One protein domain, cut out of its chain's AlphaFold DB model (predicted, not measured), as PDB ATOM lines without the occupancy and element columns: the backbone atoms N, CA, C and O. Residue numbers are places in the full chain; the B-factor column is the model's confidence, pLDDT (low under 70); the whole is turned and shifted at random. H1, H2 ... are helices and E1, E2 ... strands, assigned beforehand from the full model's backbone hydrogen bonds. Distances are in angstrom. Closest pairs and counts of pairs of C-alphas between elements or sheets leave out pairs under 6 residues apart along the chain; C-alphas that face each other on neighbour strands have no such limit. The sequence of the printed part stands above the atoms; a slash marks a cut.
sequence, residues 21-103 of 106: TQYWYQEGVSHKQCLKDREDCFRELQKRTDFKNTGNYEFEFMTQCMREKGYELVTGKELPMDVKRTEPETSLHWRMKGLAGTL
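Overview. This is residues 21 to 103 of the 106 residues of an uncharacterized protein of Planctomycetales bacterium 4572_13 (UniProt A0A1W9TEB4). A small, strongly twisted and curled sheet of four short strands makes one end of an elongated domain, and a long helix, H1, packs with its first half on one face of the sheet and runs on past it. A second helix, H2, folds back across H1 at a steep tilt and only grazes the sheet with its residues 63 to 67. The printed part has 83 residues, with two named helices and four named strands in the order E1, H1, H2, E2, E3, E4; the class is mixed, helices and strands. The sheet is mixed, with parallel and antiparallel neighbours, in the order E2, E1, E4, E3. The whole is compact, with a radius of gyration of the C-alphas of 12.5 A, and the C-alphas span 39 by 20 by 16 A.

Along the chain. E1 is residues 22 to 25, beginning at C-alpha 22 at (-35.346, 39.432, 35.128). H1 is residues 31 to 46, 22.7 A long, from C-alpha 31 at (-49.699, 42.231, 37.508). H2 is residues 56 to 68, 18.1 A long. E2 is residues 72 to 75, 9.9 A long, and E3 is residues 83 to 86, 10.0 A long. E4, residues 98 to 102, is 14.0 A long and ends at C-alpha 102 at (-50.842, 36.597, 38.476).

Arrangement. E1 and E4 are inner strands and parallel, with N 98 and O 22 at 2.8 A, within hydrogen-bond range. E2, an edge strand, is antiparallel to E1, with N 23 and O 74 at 2.8 A. E3, the other edge strand, forms a hairpin with E4, with N 86 and O 99 at 2.8 A. The pairing of E4 is staggered: residues 98 to 99 pair with E1, residues 99 to 102 with E3. H1 on one face of this sheet makes two layers, helix over strands. Its height over the sheet is 10.7 A, and it lies over E1 and E4, slantwise to the strands, at 55 degrees to E1 on the local plane. The closest C-alphas of H1 and E4 are those of His 31 and Gly 101, 3.8 A apart. H1 and H2 touch, opposite ways at a steep tilt of 46 degrees; their closest C-alphas, of Cys 41 and Cys 65, are 5.8 A apart. The closest C-alphas of H2 and E1 are those of Trp 24 and Met 66, 7.7 A apart. In H1 and H2 every O i to N i+4 pair is within hydrogen-bond range.

Size, cuts and confidence. The two C-alphas farthest apart, of Lys 52 and Met 81, are 39.4 A apart. The printed part has no cut. The link from E3 to E4, 11 residues, is long. The mean pLDDT of the printed part is 90.7, and residue 94 is under 70.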
ATOM      1  N   THR A  21     -33.831  38.059  30.797       85.62
ATOM      2  CA  THR A  21     -34.620  39.131  31.400       85.62
ATOM      3  C   THR A  21     -35.075  38.710  32.795       85.62
ATOM      4  O   THR A  21     -35.574  37.597  32.994       85.62
ATOM      5  N   GLN A  22     -34.874  39.605  33.761       91.94
ATOM      6  CA  GLN A  22     -35.346  39.432  35.128       91.94
ATOM      7  C   GLN A  22     -36.619  40.238  35.349       91.94
ATOM      8  O   GLN A  22     -36.751  41.350  34.829       91.94
ATOM      9  N   TYR A  23     -37.516  39.694  36.157       94.75
ATOM     10  CA  TYR A  23     -38.823  40.248  36.456       94.75
ATOM     11  C   TYR A  23     -39.002  40.348  37.965       94.75
ATOM     12  O   TYR A  23     -38.613  39.442  38.700       94.75
ATOM     13  N   TRP A  24     -39.616  41.439  38.413       96.62
ATOM     14  CA  TRP A  24     -40.176  41.516  39.756       96.62
ATOM     15  C   TRP A  24     -41.421  40.640  39.833       96.62
ATOM     16  O   TRP A  24     -42.327  40.801  39.011       96.62
ATOM     17  N   TYR A  25     -41.457  39.728  40.799       96.19
ATOM     18  CA  TYR A  25     -42.549  38.781  40.986       96.19
ATOM     19  C   TYR A  25     -42.820  38.529  42.468       96.19
ATOM     20  O   TYR A  25     -41.904  38.518  43.285       96.19
ATOM     21  N   GLN A  26     -44.092  38.336  42.798       96.12
ATOM     22  CA  GLN A  26     -44.551  37.914  44.113       96.12
ATOM     23  C   GLN A  26     -45.770  37.013  43.912       96.12
ATOM     24  O   GLN A  26     -46.705  37.376  43.191       96.12
ATOM     25  N   GLU A  27     -45.750  35.834  44.529       93.19
ATOM     26  CA  GLU A  27     -46.843  34.867  44.429       93.19
ATOM     27  C   GLU A  27     -48.162  35.476  44.933       93.19
ATOM     28  O   GLU A  27     -48.189  36.235  45.904       93.19
ATOM     29  N   GLY A  28     -49.266  35.181  44.243       92.12
ATOM     30  CA  GLY A  28     -50.590  35.732  44.563       92.12
ATOM     31  C   GLY A  28     -50.800  37.218  44.231       92.12
ATOM     32  O   GLY A  28     -51.934  37.699  44.308       92.12
ATOM     33  N   VAL A  29     -49.769  37.955  43.808       95.00
ATOM     34  CA  VAL A  29     -49.901  39.379  43.477       95.00
ATOM     35  C   VAL A  29     -50.203  39.588  41.999       95.00
ATOM     36  O   VAL A  29     -49.476  39.155  41.105       95.00
ATOM     37  N   SER A  30     -51.281  40.332  41.734       95.44
ATOM     38  CA  SER A  30     -51.686  40.646  40.365       95.44
ATOM     39  C   SER A  30     -50.667  41.534  39.650       95.44
ATOM     40  O   SER A  30     -50.066  42.436  40.239       95.44
ATOM     41  N   HIS A  31     -50.570  41.383  38.330       95.12
ATOM     42  CA  HIS A  31     -49.699  42.231  37.508       95.12
ATOM     43  C   HIS A  31     -49.988  43.737  37.665       95.12
ATOM     44  O   HIS A  31     -49.079  44.565  37.615       95.12
ATOM     45  N   LYS A  32     -51.259  44.121  37.855       94.88
ATOM     46  CA  LYS A  32     -51.645  45.525  38.068       94.88
ATOM     47  C   LYS A  32     -51.117  46.058  39.403       94.88
ATOM     48  O   LYS A  32     -50.696  47.209  39.464       94.88
ATOM     49  N   GLN A  33     -51.144  45.229  40.444       96.31
ATOM     50  CA  GLN A  33     -50.615  45.595  41.754       96.31
ATOM     51  C   GLN A  33     -49.086  45.706  41.710       96.31
ATOM     52  O   GLN A  33     -48.561  46.714  42.162       96.31
ATOM     53  N   CYS A  34     -48.397  44.781  41.034       96.00
ATOM     54  CA  CYS A  34     -46.950  44.863  40.801       96.00
ATOM     55  C   CYS A  34     -46.531  46.156  40.081       96.00
ATOM     56  O   CYS A  34     -45.592  46.837  40.496       96.00
ATOM     57  N   LEU A  35     -47.274  46.552  39.040       94.75
ATOM     58  CA  LEU A  35     -47.050  47.828  38.359       94.75
ATOM     59  C   LEU A  35     -47.227  49.021  39.305       94.75
ATOM     60  O   LEU A  35     -46.353  49.885  39.357       94.75
ATOM     61  N   LYS A  36     -48.330  49.039  40.063       96.50
ATOM     62  CA  LYS A  36     -48.623  50.098  41.031       96.50
ATOM     63  C   LYS A  36     -47.528  50.196  42.092       96.50
ATOM     64  O   LYS A  36     -47.043  51.284  42.357       96.50
ATOM     65  N   ASP A  37     -47.092  49.075  42.651       97.50
ATOM     66  CA  ASP A  37     -46.050  49.045  43.676       97.50
ATOM     67  C   ASP A  37     -44.706  49.571  43.172       97.50
ATOM     68  O   ASP A  37     -44.047  50.338  43.876       97.50
ATOM     69  N   ARG A  38     -44.330  49.243  41.929       95.44
ATOM     70  CA  ARG A  38     -43.140  49.829  41.298       95.44
ATOM     71  C   ARG A  38     -43.292  51.337  41.099       95.44
ATOM     72  O   ARG A  38     -42.335  52.076  41.316       95.44
ATOM     73  N   GLU A  39     -44.463  51.807  40.680       95.19
ATOM     74  CA  GLU A  39     -44.738  53.243  40.547       95.19
ATOM     75  C   GLU A  39     -44.708  53.962  41.902       95.19
ATOM     76  O   GLU A  39     -44.173  55.065  41.987       95.19
ATOM     77  N   ASP A  40     -45.227  53.340  42.959       97.50
ATOM     78  CA  ASP A  40     -45.159  53.849  44.329       97.50
ATOM     79  C   ASP A  40     -43.692  53.996  44.771       97.50
ATOM     80  O   ASP A  40     -43.297  55.070  45.227       97.50
ATOM     81  N   CYS A  41     -42.863  52.968  44.551       96.06
ATOM     82  CA  CYS A  41     -41.421  53.023  44.821       96.06
ATOM     83  C   CYS A  41     -40.726  54.141  44.040       96.06
ATOM     84  O   CYS A  41     -39.926  54.891  44.601       96.06
ATOM     85  N   PHE A  42     -41.063  54.300  42.760       93.62
ATOM     86  CA  PHE A  42     -40.502  55.369  41.942       93.62
ATOM     87  C   PHE A  42     -40.901  56.754  42.463       93.62
ATOM     88  O   PHE A  42     -40.055  57.641  42.536       93.62
ATOM     89  N   ARG A  43     -42.150  56.951  42.901       95.50
ATOM     90  CA  ARG A  43     -42.575  58.225  43.505       95.50
ATOM     91  C   ARG A  43     -41.830  58.535  44.801       95.50
ATOM     92  O   ARG A  43     -41.517  59.697  45.041       95.50
ATOM     93  N   GLU A  44     -41.509  57.532  45.618       96.12
ATOM     94  CA  GLU A  44     -40.661  57.743  46.799       96.12
ATOM     95  C   GLU A  44     -39.220  58.099  46.427       96.12
ATOM     96  O   GLU A  44     -38.619  58.957  47.076       96.12
ATOM     97  N   LEU A  45     -38.681  57.506  45.358       93.50
ATOM     98  CA  LEU A  45     -37.374  57.879  44.821       93.50
ATOM     99  C   LEU A  45     -37.369  59.337  44.338       93.50
ATOM    100  O   LEU A  45     -36.457  60.087  44.679       93.50
ATOM    101  N   GLN A  46     -38.411  59.775  43.622       92.81
ATOM    102  CA  GLN A  46     -38.522  61.149  43.108       92.81
ATOM    103  C   GLN A  46     -38.492  62.227  44.201       92.81
ATOM    104  O   GLN A  46     -38.110  63.360  43.931       92.81
ATOM    105  N   LYS A  47     -38.861  61.896  45.442       94.75
ATOM    106  CA  LYS A  47     -38.748  62.826  46.579       94.75
ATOM    107  C   LYS A  47     -37.303  63.028  47.050       94.75
ATOM    108  O   LYS A  47     -37.050  63.931  47.842       94.75
ATOM    109  N   ARG A  48     -36.377  62.160  46.629       90.81
ATOM    110  CA  ARG A  48     -35.004  62.047  47.153       90.81
ATOM    111  C   ARG A  48     -33.928  62.365  46.119       90.81
ATOM    112  O   ARG A  48     -32.821  62.710  46.515       90.81
ATOM    113  N   THR A  49     -34.233  62.247  44.826       88.88
ATOM    114  CA  THR A  49     -33.292  62.513  43.725       88.88
ATOM    115  C   THR A  49     -33.877  63.513  42.730       88.88
ATOM    116  O   THR A  49     -35.083  63.532  42.485       88.88
ATOM    117  N   ASP A  50     -33.011  64.340  42.142       86.06
ATOM    118  CA  ASP A  50     -33.352  65.251  41.045       86.06
ATOM    119  C   ASP A  50     -33.064  64.646  39.658       86.06
ATOM    120  O   ASP A  50     -33.274  65.307  38.641       86.06
ATOM    121  N   PHE A  51     -32.600  63.387  39.621       83.12
ATOM    122  CA  PHE A  51     -32.241  62.619  38.423       83.12
ATOM    123  C   PHE A  51     -31.214  63.296  37.502       83.12
ATOM    124  O   PHE A  51     -31.064  62.878  36.351       83.12
ATOM    125  N   LYS A  52     -30.471  64.311  37.969       81.56
ATOM    126  CA  LYS A  52     -29.433  64.952  37.142       81.56
ATOM    127  C   LYS A  52     -28.244  64.030  36.894       81.56
ATOM    128  O   LYS A  52     -27.680  64.056  35.807       81.56
ATOM    129  N   ASN A  53     -27.904  63.198  37.878       73.06
ATOM    130  CA  ASN A  53     -26.834  62.205  37.804       73.06
ATOM    131  C   ASN A  53     -27.389  60.828  38.165       73.06
ATOM    132  O   ASN A  53     -27.191  60.340  39.273       73.06
ATOM    133  N   THR A  54     -28.119  60.228  37.228       78.25
ATOM    134  CA  THR A  54     -28.666  58.881  37.422       78.25
ATOM    135  C   THR A  54     -27.556  57.837  37.461       78.25
ATOM    136  O   THR A  54     -26.643  57.852  36.633       78.25
ATOM    137  N   GLY A  55     -27.625  56.931  38.433       82.38
ATOM    138  CA  GLY A  55     -26.599  55.920  38.649       82.38
ATOM    139  C   GLY A  55     -27.077  54.763  39.519       82.38
ATOM    140  O   GLY A  55     -28.227  54.328  39.454       82.38
ATOM    141  N   ASN A  56     -26.161  54.226  40.324       86.75
ATOM    142  CA  ASN A  56     -26.432  53.041  41.138       86.75
ATOM    143  C   ASN A  56     -27.434  53.312  42.263       86.75
ATOM    144  O   ASN A  56     -28.181  52.410  42.626       86.75
ATOM    145  N   TYR A  57     -27.489  54.541  42.780       89.44
ATOM    146  CA  TYR A  57     -28.379  54.891  43.884       89.44
ATOM    147  C   TYR A  57     -29.851  54.649  43.534       89.44
ATOM    148  O   TYR A  57     -30.560  53.969  44.274       89.44
ATOM    149  N   GLU A  58     -30.314  55.149  42.386       90.38
ATOM    150  CA  GLU A  58     -31.688  54.951  41.924       90.38
ATOM    151  C   GLU A  58     -32.012  53.465  41.746       90.38
ATOM    152  O   GLU A  58     -33.097  53.003  42.109       90.38
ATOM    153  N   PHE A  59     -31.058  52.705  41.207       89.31
ATOM    154  CA  PHE A  59     -31.209  51.271  41.001       89.31
ATOM    155  C   PHE A  59     -31.312  50.504  42.327       89.31
ATOM    156  O   PHE A  59     -32.204  49.665  42.492       89.31
ATOM    157  N   GLU A  60     -30.431  50.796  43.283       92.19
ATOM    158  CA  GLU A  60     -30.421  50.186  44.614       92.19
ATOM    159  C   GLU A  60     -31.679  50.549  45.402       92.19
ATOM    160  O   GLU A  60     -32.313  49.657  45.965       92.19
ATOM    161  N   PHE A  61     -32.106  51.814  45.361       94.31
ATOM    162  CA  PHE A  61     -33.328  52.269  46.021       94.31
ATOM    163  C   PHE A  61     -34.561  51.530  45.495       94.31
ATOM    164  O   PHE A  61     -35.357  51.001  46.272       94.31
ATOM    165  N   MET A  62     -34.718  51.454  44.169       94.75
ATOM    166  CA  MET A  62     -35.837  50.729  43.559       94.75
ATOM    167  C   MET A  62     -35.798  49.241  43.910       94.75
ATOM    168  O   MET A  62     -36.836  48.653  44.214       94.75
ATOM    169  N   THR A  63     -34.606  48.640  43.901       94.50
ATOM    170  CA  THR A  63     -34.404  47.232  44.268       94.50
ATOM    171  C   THR A  63     -34.792  46.975  45.718       94.50
ATOM    172  O   THR A  63     -35.503  46.011  46.001       94.50
ATOM    173  N   GLN A  64     -34.357  47.837  46.634       96.88
ATOM    174  CA  GLN A  64     -34.685  47.739  48.047       96.88
ATOM    175  C   GLN A  64     -36.187  47.914  48.279       96.88
ATOM    176  O   GLN A  64     -36.799  47.056  48.907       96.88
ATOM    177  N   CYS A  65     -36.798  48.955  47.714       97.44
ATOM    178  CA  CYS A  65     -38.223  49.227  47.902       97.44
ATOM    179  C   CYS A  65     -39.113  48.074  47.411       97.44
ATOM    180  O   CYS A  65     -40.067  47.687  48.086       97.44
ATOM    181  N   MET A  66     -38.789  47.474  46.260       97.69
ATOM    182  CA  MET A  66     -39.528  46.309  45.761       97.69
ATOM    183  C   MET A  66     -39.350  45.086  46.674       97.69
ATOM    184  O   MET A  66     -40.327  44.401  46.970       97.69
ATOM    185  N   ARG A  67     -38.136  44.838  47.181       97.56
ATOM    186  CA  ARG A  67     -37.881  43.748  48.137       97.56
ATOM    187  C   ARG A  67     -38.621  43.941  49.458       97.56
ATOM    188  O   ARG A  67     -39.193  42.987  49.969       97.56
ATOM    189  N   GLU A  68     -38.660  45.161  49.986       98.06
ATOM    190  CA  GLU A  68     -39.400  45.495  51.213       98.06
ATOM    191  C   GLU A  68     -40.909  45.263  51.067       98.06
ATOM    192  O   GLU A  68     -41.580  44.893  52.028       98.06
ATOM    193  N   LYS A  69     -41.445  45.417  49.851       97.19
ATOM    194  CA  LYS A  69     -42.835  45.075  49.520       97.19
ATOM    195  C   LYS A  69     -43.076  43.568  49.325       97.19
ATOM    196  O   LYS A  69     -44.227  43.169  49.168       97.19
ATOM    197  N   GLY A  70     -42.030  42.740  49.366       97.56
ATOM    198  CA  GLY A  70     -42.115  41.282  49.253       97.56
ATOM    199  C   GLY A  70     -41.906  40.728  47.842       97.56
ATOM    200  O   GLY A  70     -42.202  39.558  47.612       97.56
ATOM    201  N   TYR A  71     -41.409  41.536  46.899       97.38
ATOM    202  CA  TYR A  71     -41.096  41.067  45.549       97.38
ATOM    203  C   TYR A  71     -39.689  40.478  45.457       97.38
ATOM    204  O   TYR A  71     -38.720  41.010  46.005       97.38
ATOM    205  N   GLU A  72     -39.564  39.437  44.646       96.06
ATOM    206  CA  GLU A  72     -38.300  38.806  44.289       96.06
ATOM    207  C   GLU A  72     -37.935  39.097  42.831       96.06
ATOM    208  O   GLU A  72     -38.798  39.351  41.987       96.06
ATOM    209  N   LEU A  73     -36.631  39.071  42.533       94.31
ATOM    210  CA  LEU A  73     -36.128  39.126  41.164       94.31
ATOM    211  C   LEU A  73     -35.924  37.713  40.646       94.31
ATOM    212  O   LEU A  73     -34.976  37.041  41.047       94.31
ATOM    213  N   VAL A  74     -36.767  37.318  39.702       93.62
ATOM    214  CA  VAL A  74     -36.734  35.994  39.080       93.62
ATOM    215  C   VAL A  74     -36.477  36.113  37.586       93.62
ATOM    216  O   VAL A  74     -36.787  37.118  36.945       93.62
ATOM    217  N   THR A  75     -35.883  35.089  37.001       92.12
ATOM    218  CA  THR A  75     -35.711  34.973  35.556       92.12
ATOM    219  C   THR A  75     -37.018  34.549  34.891       92.12
ATOM    220  O   THR A  75     -37.878  33.908  35.494       92.12
ATOM    221  N   GLY A  76     -37.157  34.827  33.594       88.50
ATOM    222  CA  GLY A  76     -38.334  34.395  32.829       88.50
ATOM    223  C   GLY A  76     -38.601  32.878  32.817       88.50
ATOM    224  O   GLY A  76     -39.702  32.477  32.433       88.50
ATOM    225  N   LYS A  77     -37.623  32.048  33.215       88.44
ATOM    226  CA  LYS A  77     -37.739  30.583  33.334       88.44
ATOM    227  C   LYS A  77     -38.331  30.131  34.672       88.44
ATOM    228  O   LYS A  77     -38.908  29.055  34.732       88.44
ATOM    229  N   GLU A  78     -38.157  30.931  35.720       91.38
ATOM    230  CA  GLU A  78     -38.665  30.659  37.073       91.38
ATOM    231  C   GLU A  78     -40.110  31.142  37.242       91.38
ATOM    232  O   GLU A  78     -40.812  30.715  38.152       91.38
ATOM    233  N   LEU A  79     -40.570  32.015  36.343       91.38
ATOM    234  CA  LEU A  79     -41.949  32.477  36.320       91.38
ATOM    235  C   LEU A  79     -42.918  31.345  35.947       91.38
ATOM    236  O   LEU A  79     -42.704  30.690  34.919       91.38
ATOM    237  N   PRO A  80     -44.043  31.197  36.671       91.38
ATOM    238  CA  PRO A  80     -45.120  30.310  36.253       91.38
ATOM    239  C   PRO A  80     -45.641  30.655  34.850       91.38
ATOM    240  O   PRO A  80     -45.486  31.771  34.342       91.38
ATOM    241  N   MET A  81     -46.270  29.681  34.193       88.56
ATOM    242  CA  MET A  81     -46.782  29.853  32.827       88.56
ATOM    243  C   MET A  81     -48.026  30.751  32.758       88.56
ATOM    244  O   MET A  81     -48.324  31.301  31.700       88.56
ATOM    245  N   ASP A  82     -48.746  30.915  33.866       89.12
ATOM    246  CA  ASP A  82     -50.019  31.635  33.969       89.12
ATOM    247  C   ASP A  82     -49.881  33.068  34.519       89.12
ATOM    248  O   ASP A  82     -50.867  33.693  34.926       89.12
ATOM    249  N   VAL A  83     -48.669  33.627  34.497       93.44
ATOM    250  CA  VAL A  83     -48.421  35.028  34.866       93.44
ATOM    251  C   VAL A  83     -48.391  35.930  33.639       93.44
ATOM    252  O   VAL A  83     -47.841  35.594  32.587       93.44
ATOM    253  N   LYS A  84     -48.925  37.142  33.790       94.06
ATOM    254  CA  LYS A  84     -48.709  38.212  32.815       94.06
ATOM    255  C   LYS A  84     -47.300  38.765  32.987       94.06
ATOM    256  O   LYS A  84     -46.866  38.968  34.118       94.06
ATOM    257  N   ARG A  85     -46.628  39.058  31.873       93.56
ATOM    258  CA  ARG A  85     -45.275  39.627  31.839       93.56
ATOM    259  C   ARG A  85     -45.288  40.981  31.135       93.56
ATOM    260  O   ARG A  85     -45.998  41.155  30.145       93.56
ATOM    261  N   THR A  86     -44.495  41.914  31.644       93.00
ATOM    262  CA  THR A  86     -44.135  43.164  30.967       93.00
ATOM    263  C   THR A  86     -42.620  43.241  30.912       93.00
ATOM    264  O   THR A  86     -41.961  43.198  31.953       93.00
ATOM    265  N   GLU A  87     -42.079  43.333  29.700       89.88
ATOM    266  CA  GLU A  87     -40.641  43.461  29.472       89.88
ATOM    267  C   GLU A  87     -40.076  44.739  30.122       89.88
ATOM    268  O   GLU A  87     -40.802  45.727  30.289       89.88
ATOM    269  N   PRO A  88     -38.792  44.735  30.522       86.00
ATOM    270  CA  PRO A  88     -38.125  45.930  31.012       86.00
ATOM    271  C   PRO A  88     -38.108  47.015  29.938       86.00
ATOM    272  O   PRO A  88     -37.882  46.754  28.756       86.00
ATOM    273  N   GLU A  89     -38.275  48.258  30.371       81.75
ATOM    274  CA  GLU A  89     -38.114  49.414  29.500       81.75
ATOM    275  C   GLU A  89     -36.686  49.936  29.659       81.75
ATOM    276  O   GLU A  89     -36.378  50.735  30.541       81.75
ATOM    277  N   THR A  90     -35.784  49.422  28.827       72.81
ATOM    278  CA  THR A  90     -34.334  49.626  28.972       72.81
ATOM    279  C   THR A  90     -33.868  51.057  28.693       72.81
ATOM    280  O   THR A  90     -32.734  51.390  29.028       72.81
ATOM    281  N   SER A  91     -34.731  51.919  28.146       76.50
ATOM    282  CA  SER A  91     -34.476  53.361  28.005       76.50
ATOM    283  C   SER A  91     -34.353  54.080  29.354       76.50
ATOM    284  O   SER A  91     -33.813  55.183  29.414       76.50
ATOM    285  N   LEU A  92     -34.830  53.466  30.443       70.88
ATOM    286  CA  LEU A  92     -34.792  54.015  31.794       70.88
ATOM    287  C   LEU A  92     -34.021  53.061  32.717       70.88
ATOM    288  O   LEU A  92     -34.465  51.946  32.983       70.88
ATOM    289  N   HIS A  93     -32.880  53.512  33.254       72.00
ATOM    290  CA  HIS A  93     -31.980  52.704  34.100       72.00
ATOM    291  C   HIS A  93     -32.694  52.041  35.302       72.00
ATOM    292  O   HIS A  93     -32.397  50.910  35.677       72.00
ATOM    293  N   TRP A  94     -33.710  52.692  35.870       68.19
ATOM    294  CA  TRP A  94     -34.505  52.158  36.979       68.19
ATOM    295  C   TRP A  94     -35.603  51.159  36.546       68.19
ATOM    296  O   TRP A  94     -36.166  50.453  37.384       68.19
ATOM    297  N   ARG A  95     -35.905  51.059  35.241       76.75
ATOM    298  CA  ARG A  95     -36.844  50.090  34.632       76.75
ATOM    299  C   ARG A  95     -36.138  48.900  33.978       76.75
ATOM    300  O   ARG A  95     -36.778  48.132  33.264       76.75
ATOM    301  N   MET A  96     -34.852  48.687  34.265       82.44
ATOM    302  CA  MET A  96     -34.062  47.568  33.724       82.44
ATOM    303  C   MET A  96     -34.575  46.169  34.113       82.44
ATOM    304  O   MET A  96     -34.054  45.172  33.616       82.44
ATOM    305  N   LYS A  97     -35.579  46.075  34.993       90.38
ATOM    306  CA  LYS A  97     -36.247  44.830  35.388       90.38
ATOM    307  C   LYS A  97     -37.704  44.848  34.922       90.38
ATOM    308  O   LYS A  97     -38.411  45.845  35.109       90.38
ATOM    309  N   GLY A  98     -38.134  43.747  34.317       93.00
ATOM    310  CA  GLY A  98     -39.516  43.535  33.909       93.00
ATOM    311  C   GLY A  98     -40.449  43.389  35.110       93.00
ATOM    312  O   GLY A  98     -40.020  43.369  36.265       93.00
ATOM    313  N   LEU A  99     -41.741  43.275  34.833       94.94
ATOM    314  CA  LEU A  99     -42.764  42.978  35.834       94.94
ATOM    315  C   LEU A  99     -43.456  41.667  35.500       94.94
ATOM    316  O   LEU A  99     -43.740  41.394  34.331       94.94
ATOM    317  N   ALA A 100     -43.785  40.899  36.526       95.88
ATOM    318  CA  ALA A 100     -44.639  39.737  36.408       95.88
ATOM    319  C   ALA A 100     -45.681  39.719  37.526       95.88
ATOM    320  O   ALA A 100     -45.443  40.187  38.636       95.88
ATOM    321  N   GLY A 101     -46.855  39.170  37.233       94.12
ATOM    322  CA  GLY A 101     -47.878  38.968  38.251       94.12
ATOM    323  C   GLY A 101     -49.004  38.071  37.773       94.12
ATOM    324  O   GLY A 101     -49.188  37.859  36.569       94.12
ATOM    325  N   THR A 102     -49.761  37.549  38.727       90.56
ATOM    326  CA  THR A 102     -50.842  36.597  38.476       90.56
ATOM    327  C   THR A 102     -51.930  37.220  37.594       90.56
ATOM    328  O   THR A 102     -52.254  38.412  37.691       90.56
ATOM    329  N   LEU A 103     -52.484  36.412  36.682       80.31
ATOM    330  CA  LEU A 103     -53.643  36.799  35.868       80.31
ATOM    331  C   LEU A 103     -54.942  36.794  36.682       80.31
ATOM    332  O   LEU A 103     -55.873  37.540  36.375       80.31
TER     333      LEU A 103